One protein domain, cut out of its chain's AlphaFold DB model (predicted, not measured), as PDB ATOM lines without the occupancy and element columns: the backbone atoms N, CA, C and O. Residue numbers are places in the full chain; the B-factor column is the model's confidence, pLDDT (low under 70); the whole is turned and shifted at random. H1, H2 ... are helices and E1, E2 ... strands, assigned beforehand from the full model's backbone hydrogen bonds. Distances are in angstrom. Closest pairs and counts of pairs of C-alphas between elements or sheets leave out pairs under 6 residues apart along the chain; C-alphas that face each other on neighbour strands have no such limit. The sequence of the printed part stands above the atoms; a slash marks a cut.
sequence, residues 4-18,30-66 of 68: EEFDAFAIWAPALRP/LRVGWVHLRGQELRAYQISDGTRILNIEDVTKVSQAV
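This is residues 4 to 18 and 30 to 66 of the 68 residues of an uncharacterized protein of Limnoglobus roseus (UniProt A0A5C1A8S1). A long twisted hairpin of E2 and E3 makes the body, with the short strands E1 and E4 along its two edges. The small helix H1 sits over the sheet, and H2 packs on E3 near the hairpin's turn. The 52 printed residues hold H1, E1, E2, E3, E4 and H2 in chain order; the antiparallel sheet runs E1, E2, E3, E4, and the class is mixed, helices and strands. The whole is only just compact, close to loose, with a radius of gyration of the C-alphas of 11.5 A, and spans 37 by 19 by 15 A.

E2, residues 30 to 37, measures 22.1 A, and E3, residues 40 to 47, 22.7 A. C-alpha 30 is at (-37.956, 35.660, -22.926). E1 is residues 10 to 12 and E4 residues 52 to 54. H1, residues 4 to 9, begins at (-27.698, 40.109, -34.075). H2, residues 56 to 64, measures 12.3 A and ends at (-32.075, 14.273, -42.452).

E2, E3 and E4 form a meander, each strand the antiparallel neighbour of the one before. In the hairpin of E2 and E3, N 33 and O 44 are 2.8 A apart. Across the neighbour strands E1 and E2, N 11 and O 34 are within hydrogen-bond range at 2.8 A; across E3 and E4, N 45 and O 53 are within hydrogen-bond range at 2.8 A. H1 is on the sheet at a height of 8.6 A, its closest C-alphas to E2 being Phe 9 and Val 35, 5.9 A. H2 is on the sheet over E3; C-alphas Leu 42 and Asp 58 are closest, 5.2 A. H1 and H2 are apart. Every O i to N i+4 pair is within hydrogen-bond range in H2, and 1 of 2 in H1.

C-alphas Pro 18 and Val 66 are farthest apart, 38.3 A. Residues 19 to 29 are not printed; C-alphas 18 and 30 are 7.6 A apart across the cut. The links printed whole are tight. The mean pLDDT of the printed part is 92.7, and of the printed residues one, residue 66, is under 70.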
ATOM      1  N   GLU A   4     -27.085  39.183 -33.113       92.19
ATOM      2  CA  GLU A   4     -27.698  40.109 -34.075       92.19
ATOM      3  C   GLU A   4     -27.933  39.436 -35.426       92.19
ATOM      4  O   GLU A   4     -28.994  39.594 -36.026       92.19
ATOM      5  N   GLU A   5     -26.958  38.647 -35.887       91.62
ATOM      6  CA  GLU A   5     -27.111  37.837 -37.093       91.62
ATOM      7  C   GLU A   5     -28.256  36.836 -36.924       91.62
ATOM      8  O   GLU A   5     -29.077  36.707 -37.825       91.62
ATOM      9  N   PHE A   6     -28.360  36.167 -35.770       92.94
ATOM     10  CA  PHE A   6     -29.463  35.244 -35.492       92.94
ATOM     11  C   PHE A   6     -30.820  35.959 -35.513       92.94
ATOM     12  O   PHE A   6     -31.759  35.493 -36.158       92.94
ATOM     13  N   ASP A   7     -30.921  37.101 -34.829       94.31
ATOM     14  CA  ASP A   7     -32.160  37.873 -34.730       94.31
ATOM     15  C   ASP A   7     -32.626  38.405 -36.091       94.31
ATOM     16  O   ASP A   7     -33.829  38.537 -36.306       94.31
ATOM     17  N   ALA A   8     -31.709  38.652 -37.032       93.31
ATOM     18  CA  ALA A   8     -32.057  39.029 -38.401       93.31
ATOM     19  C   ALA A   8     -32.754  37.899 -39.187       93.31
ATOM     20  O   ALA A   8     -33.512  38.180 -40.115       93.31
ATOM     21  N   PHE A   9     -32.524  36.630 -38.825       91.94
ATOM     22  CA  PHE A   9     -33.178  35.468 -39.444       91.94
ATOM     23  C   PHE A   9     -34.427  34.996 -38.696       91.94
ATOM     24  O   PHE A   9     -35.217  34.221 -39.244       91.94
ATOM     25  N   ALA A  10     -34.593  35.415 -37.442       95.56
ATOM     26  CA  ALA A  10     -35.660  34.948 -36.578       95.56
ATOM     27  C   ALA A  10     -36.879  35.875 -36.628       95.56
ATOM     28  O   ALA A  10     -36.793  37.090 -36.467       95.56
ATOM     29  N   ILE A  11     -38.056  35.274 -36.777       96.81
ATOM     30  CA  ILE A  11     -39.334  35.953 -36.583       96.81
ATOM     31  C   ILE A  11     -39.739  35.727 -35.130       96.81
ATOM     32  O   ILE A  11     -40.118  34.620 -34.744       96.81
ATOM     33  N   TRP A  12     -39.625  36.771 -34.314       97.62
ATOM     34  CA  TRP A  12     -39.888  36.699 -32.880       97.62
ATOM     35  C   TRP A  12     -41.330  37.064 -32.530       97.62
ATOM     36  O   TRP A  12     -41.853  38.091 -32.965       97.62
ATOM     37  N   ALA A  13     -41.943  36.269 -31.654       97.69
ATOM     38  CA  ALA A  13     -43.132  36.692 -30.930       97.69
ATOM     39  C   ALA A  13     -42.786  37.823 -29.934       97.69
ATOM     40  O   ALA A  13     -41.612  38.023 -29.590       97.69
ATOM     41  N   PRO A  14     -43.792  38.563 -29.431       98.06
ATOM     42  CA  PRO A  14     -43.575  39.548 -28.379       98.06
ATOM     43  C   PRO A  14     -42.859  38.960 -27.157       98.06
ATOM     44  O   PRO A  14     -43.033  37.789 -26.816       98.06
ATOM     45  N   ALA A  15     -42.076  39.798 -26.474       97.75
ATOM     46  CA  ALA A  15     -41.410  39.415 -25.234       97.75
ATOM     47  C   ALA A  15     -42.421  38.997 -24.161       97.75
ATOM     48  O   ALA A  15     -43.394  39.708 -23.889       97.75
ATOM     49  N   LEU A  16     -42.149  37.861 -23.528       97.06
ATOM     50  CA  LEU A  16     -42.832  37.425 -22.327       97.06
ATOM     51  C   LEU A  16     -42.412  38.305 -21.150       97.06
ATOM     52  O   LEU A  16     -41.311  38.858 -21.106       97.06
ATOM     53  N   ARG A  17     -43.313  38.430 -20.176       96.94
ATOM     54  CA  ARG A  17     -42.975  39.042 -18.891       96.94
ATOM     55  C   ARG A  17     -42.166  38.047 -18.053       96.94
ATOM     56  O   ARG A  17     -42.380  36.842 -18.205       96.94
ATOM     57  N   PRO A  18     -41.309  38.533 -17.140       97.00
ATOM     58  CA  PRO A  18     -40.706  37.671 -16.136       97.00
ATOM     59  C   PRO A  18     -41.771  36.865 -15.371       97.00
ATOM     60  O   PRO A  18     -42.886  37.373 -15.170       97.00
ATOM     61  N   LEU A  30     -37.553  34.297 -22.590       98.06
ATOM     62  CA  LEU A  30     -37.956  35.660 -22.926       98.06
ATOM     63  C   LEU A  30     -38.833  35.709 -24.179       98.06
ATOM     64  O   LEU A  30     -39.841  36.411 -24.189       98.06
ATOM     65  N   ARG A  31     -38.456  35.003 -25.251       97.81
ATOM     66  CA  ARG A  31     -39.227  34.955 -26.505       97.81
ATOM     67  C   ARG A  31     -39.228  33.564 -27.103       97.81
ATOM     68  O   ARG A  31     -38.243  32.835 -27.022       97.81
ATOM     69  N   VAL A  32     -40.331  33.258 -27.770       97.88
ATOM     70  CA  VAL A  32     -40.419  32.180 -28.753       97.88
ATOM     71  C   VAL A  32     -40.415  32.799 -30.143       97.88
ATOM     72  O   VAL A  32     -40.890  33.921 -30.334       97.88
ATOM     73  N   GLY A  33     -39.866  32.088 -31.109       97.56
ATOM     74  CA  GLY A  33     -39.833  32.532 -32.488       97.56
ATOM     75  C   GLY A  33     -39.579  31.379 -33.430       97.56
ATOM     76  O   GLY A  33     -39.555  30.213 -33.027       97.56
ATOM     77  N   TRP A  34     -39.370  31.729 -34.689       97.38
ATOM     78  CA  TRP A  34     -39.139  30.769 -35.753       97.38
ATOM     79  C   TRP A  34     -38.037  31.250 -36.679       97.38
ATOM     80  O   TRP A  34     -37.940  32.438 -36.983       97.38
ATOM     81  N   VAL A  35     -37.222  30.313 -37.146       95.31
ATOM     82  CA  VAL A  35     -36.222  30.531 -38.189       95.31
ATOM     83  C   VAL A  35     -36.581  29.644 -39.368       95.31
ATOM     84  O   VAL A  35     -36.855  28.458 -39.200       95.31
ATOM     85  N   HIS A  36     -36.547  30.211 -40.568       91.50
ATOM     86  CA  HIS A  36     -36.724  29.445 -41.794       91.50
ATOM     87  C   HIS A  36     -35.357  29.033 -42.334       91.50
ATOM     88  O   HIS A  36     -34.553  29.880 -42.723       91.50
ATOM     89  N   LEU A  37     -35.090  27.730 -42.385       85.19
ATOM     90  CA  LEU A  37     -33.845  27.184 -42.915       85.19
ATOM     91  C   LEU A  37     -34.166  26.121 -43.962       85.19
ATOM     92  O   LEU A  37     -34.813  25.122 -43.667       85.19
ATOM     93  N   ARG A  38     -33.696  26.334 -45.198       82.81
ATOM     94  CA  ARG A  38     -33.878  25.393 -46.324       82.81
ATOM     95  C   ARG A  38     -35.349  25.005 -46.565       82.81
ATOM     96  O   ARG A  38     -35.659  23.849 -46.819       82.81
ATOM     97  N   GLY A  39     -36.257  25.979 -46.467       84.31
ATOM     98  CA  GLY A  39     -37.696  25.767 -46.682       84.31
ATOM     99  C   GLY A  39     -38.423  25.070 -45.529       84.31
ATOM    100  O   GLY A  39     -39.599  24.752 -45.668       84.31
ATOM    101  N   GLN A  40     -37.746  24.842 -44.404       88.69
ATOM    102  CA  GLN A  40     -38.316  24.259 -43.194       88.69
ATOM    103  C   GLN A  40     -38.339  25.297 -42.073       88.69
ATOM    104  O   GLN A  40     -37.468  26.166 -41.998       88.69
ATOM    105  N   GLU A  41     -39.332  25.191 -41.199       93.25
ATOM    106  CA  GLU A  41     -39.485  26.052 -40.032       93.25
ATOM    107  C   GLU A  41     -38.854  25.383 -38.802       93.25
ATOM    108  O   GLU A  41     -39.122  24.217 -38.507       93.25
ATOM    109  N   LEU A  42     -37.995  26.114 -38.093       95.56
ATOM    110  CA  LEU A  42     -37.367  25.672 -36.853       95.56
ATOM    111  C   LEU A  42     -37.810  26.583 -35.722       95.56
ATOM    112  O   LEU A  42     -37.691  27.806 -35.823       95.56
ATOM    113  N   ARG A  43     -38.241  25.994 -34.609       97.44
ATOM    114  CA  ARG A  43     -38.544  26.761 -33.401       97.44
ATOM    115  C   ARG A  43     -37.258  27.338 -32.813       97.44
ATOM    116  O   ARG A  43     -36.260  26.632 -32.645       97.44
ATOM    117  N   ALA A  44     -37.313  28.617 -32.470       97.62
ATOM    118  CA  ALA A  44     -36.246  29.374 -31.840       97.62
ATOM    119  C   ALA A  44     -36.698  29.917 -30.481       97.62
ATOM    120  O   ALA A  44     -37.871  30.237 -30.269       97.62
ATOM    121  N   TYR A  45     -35.748  30.052 -29.563       97.56
ATOM    122  CA  TYR A  45     -35.972  30.541 -28.210       97.56
ATOM    123  C   TYR A  45     -34.928  31.595 -27.868       97.56
ATOM    124  O   TYR A  45     -33.739  31.385 -28.106       97.56
ATOM    125  N   GLN A  46     -35.369  32.703 -27.282       97.88
ATOM    126  CA  GLN A  46     -34.492  33.683 -26.655       97.88
ATOM    127  C   GLN A  46     -34.655  33.581 -25.143       97.88
ATOM    128  O   GLN A  46     -35.771  33.667 -24.629       97.88
ATOM    129  N   ILE A  47     -33.545  33.430 -24.437       97.88
ATOM    130  CA  ILE A  47     -33.474  33.462 -22.979       97.88
ATOM    131  C   ILE A  47     -33.176  34.899 -22.532       97.88
ATOM    132  O   ILE A  47     -32.561  35.677 -23.265       97.88
ATOM    133  N   SER A  48     -33.645  35.282 -21.346       97.75
ATOM    134  CA  SER A  48     -33.519  36.642 -20.809       97.75
ATOM    135  C   SER A  48     -32.076  37.113 -20.597       97.75
ATOM    136  O   SER A  48     -31.839  38.317 -20.564       97.75
ATOM    137  N   ASP A  49     -31.118  36.189 -20.521       96.44
ATOM    138  CA  ASP A  49     -29.678  36.470 -20.481       96.44
ATOM    139  C   ASP A  49     -29.070  36.781 -21.864       96.44
ATOM    140  O   ASP A  49     -27.878  37.052 -21.983       96.44
ATOM    141  N   GLY A  50     -29.886  36.756 -22.921       94.88
ATOM    142  CA  GLY A  50     -29.450  36.967 -24.293       94.88
ATOM    143  C   GLY A  50     -29.033  35.688 -25.024       94.88
ATOM    144  O   GLY A  50     -28.626  35.759 -26.185       94.88
ATOM    145  N   THR A  51     -29.168  34.507 -24.434       96.31
ATOM    146  CA  THR A  51     -28.918  33.258 -25.161       96.31
ATOM    147  C   THR A  51     -29.999  33.029 -26.222       96.31
ATOM    148  O   THR A  51     -31.188  33.204 -25.956       96.31
ATOM    149  N   ARG A  52     -29.604  32.632 -27.438       96.12
ATOM    150  CA  ARG A  52     -30.516  32.177 -28.503       96.12
ATOM    151  C   ARG A  52     -30.307  30.684 -28.741       96.12
ATOM    152  O   ARG A  52     -29.169  30.225 -28.797       96.12
ATOM    153  N   ILE A  53     -31.394  29.932 -28.875       94.88
ATOM    154  CA  ILE A  53     -31.373  28.470 -29.006       94.88
ATOM    155  C   ILE A  53     -32.344  28.036 -30.104       94.88
ATOM    156  O   ILE A  53     -33.415  28.621 -30.247       94.88
ATOM    157  N   LEU A  54     -31.994  26.984 -30.846       95.19
ATOM    158  CA  LEU A  54     -32.895  26.301 -31.777       95.19
ATOM    159  C   LEU A  54     -33.378  24.981 -31.182       95.19
ATOM    160  O   LEU A  54     -32.639  24.295 -30.474       95.19
ATOM    161  N   ASN A  55     -34.610  24.603 -31.506       95.50
ATOM    162  CA  ASN A  55     -35.138  23.296 -31.157       95.50
ATOM    163  C   ASN A  55     -34.383  22.191 -31.920       95.50
ATOM    164  O   ASN A  55     -34.331  22.183 -33.151       95.50
ATOM    165  N   ILE A  56     -33.814  21.237 -31.182       92.88
ATOM    166  CA  ILE A  56     -32.973  20.180 -31.753       92.88
ATOM    167  C   ILE A  56     -33.750  19.184 -32.625       92.88
ATOM    168  O   ILE A  56     -33.195  18.651 -33.586       92.88
ATOM    169  N   GLU A  57     -35.031  18.940 -32.337       93.75
ATOM    170  CA  GLU A  57     -35.861  18.026 -33.129       93.75
ATOM    171  C   GLU A  57     -36.095  18.595 -34.529       93.75
ATOM    172  O   GLU A  57     -36.015  17.866 -35.518       93.75
ATOM    173  N   ASP A  58     -36.321  19.908 -34.622       91.19
ATOM    174  CA  ASP A  58     -36.508  20.595 -35.899       91.19
ATOM    175  C   ASP A  58     -35.195  20.603 -36.697       91.19
ATOM    176  O   ASP A  58     -35.177  20.240 -37.873       91.19
ATOM    177  N   VAL A  59     -34.063  20.889 -36.040       89.62
ATOM    178  CA  VAL A  59     -32.726  20.798 -36.661       89.62
ATOM    179  C   VAL A  59     -32.444  19.389 -37.193       89.62
ATOM    180  O   VAL A  59     -31.887  19.232 -38.284       89.62
ATOM    181  N   THR A  60     -32.830  18.354 -36.444       89.12
ATOM    182  CA  THR A  60     -32.603  16.956 -36.836       89.12
ATOM    183  C   THR A  60     -33.406  16.595 -38.083       89.12
ATOM    184  O   THR A  60     -32.834  16.039 -39.022       89.12
ATOM    185  N   LYS A  61     -34.689  16.979 -38.143       86.25
ATOM    186  CA  LYS A  61     -35.544  16.768 -39.327       86.25
ATOM    187  C   LYS A  61     -34.950  17.423 -40.573       86.25
ATOM    188  O   LYS A  61     -34.846  16.789 -41.619       86.25
ATOM    189  N   VAL A  62     -34.493  18.670 -40.442       84.56
ATOM    190  CA  VAL A  62     -33.862  19.412 -41.545       84.56
ATOM    191  C   VAL A  62     -32.566  18.750 -41.997       84.56
ATOM    192  O   VAL A  62     -32.294  18.668 -43.190       84.56
ATOM    193  N   SER A  63     -31.765  18.250 -41.058       83.62
ATOM    194  CA  SER A  63     -30.484  17.605 -41.364       83.62
ATOM    195  C   SER A  63     -30.650  16.256 -42.066       83.62
ATOM    196  O   SER A  63     -29.792  15.882 -42.864       83.62
ATOM    197  N   GLN A  64     -31.734  15.529 -41.780       81.88
ATOM    198  CA  GLN A  64     -32.075  14.273 -42.452       81.88
ATOM    199  C   GLN A  64     -32.584  14.517 -43.874       81.88
ATOM    200  O   GLN A  64     -32.070  13.895 -44.793       81.88
ATOM    201  N   ALA A  65     -33.470  15.498 -44.075       70.94
ATOM    202  CA  ALA A  65     -34.014  15.847 -45.394       70.94
ATOM    203  C   ALA A  65     -32.961  16.305 -46.426       70.94
ATOM    204  O   ALA A  65     -33.262  16.442 -47.602       70.94
ATOM    205  N   VAL A  66     -31.737  16.602 -45.986       65.12
ATOM    206  CA  VAL A  66     -30.610  17.025 -46.834       65.12
ATOM    207  C   VAL A  66     -29.758  15.841 -47.300       65.12
ATOM    208  O   VAL A  66     -28.943  15.998 -48.207       65.12
TER     209      VAL A  66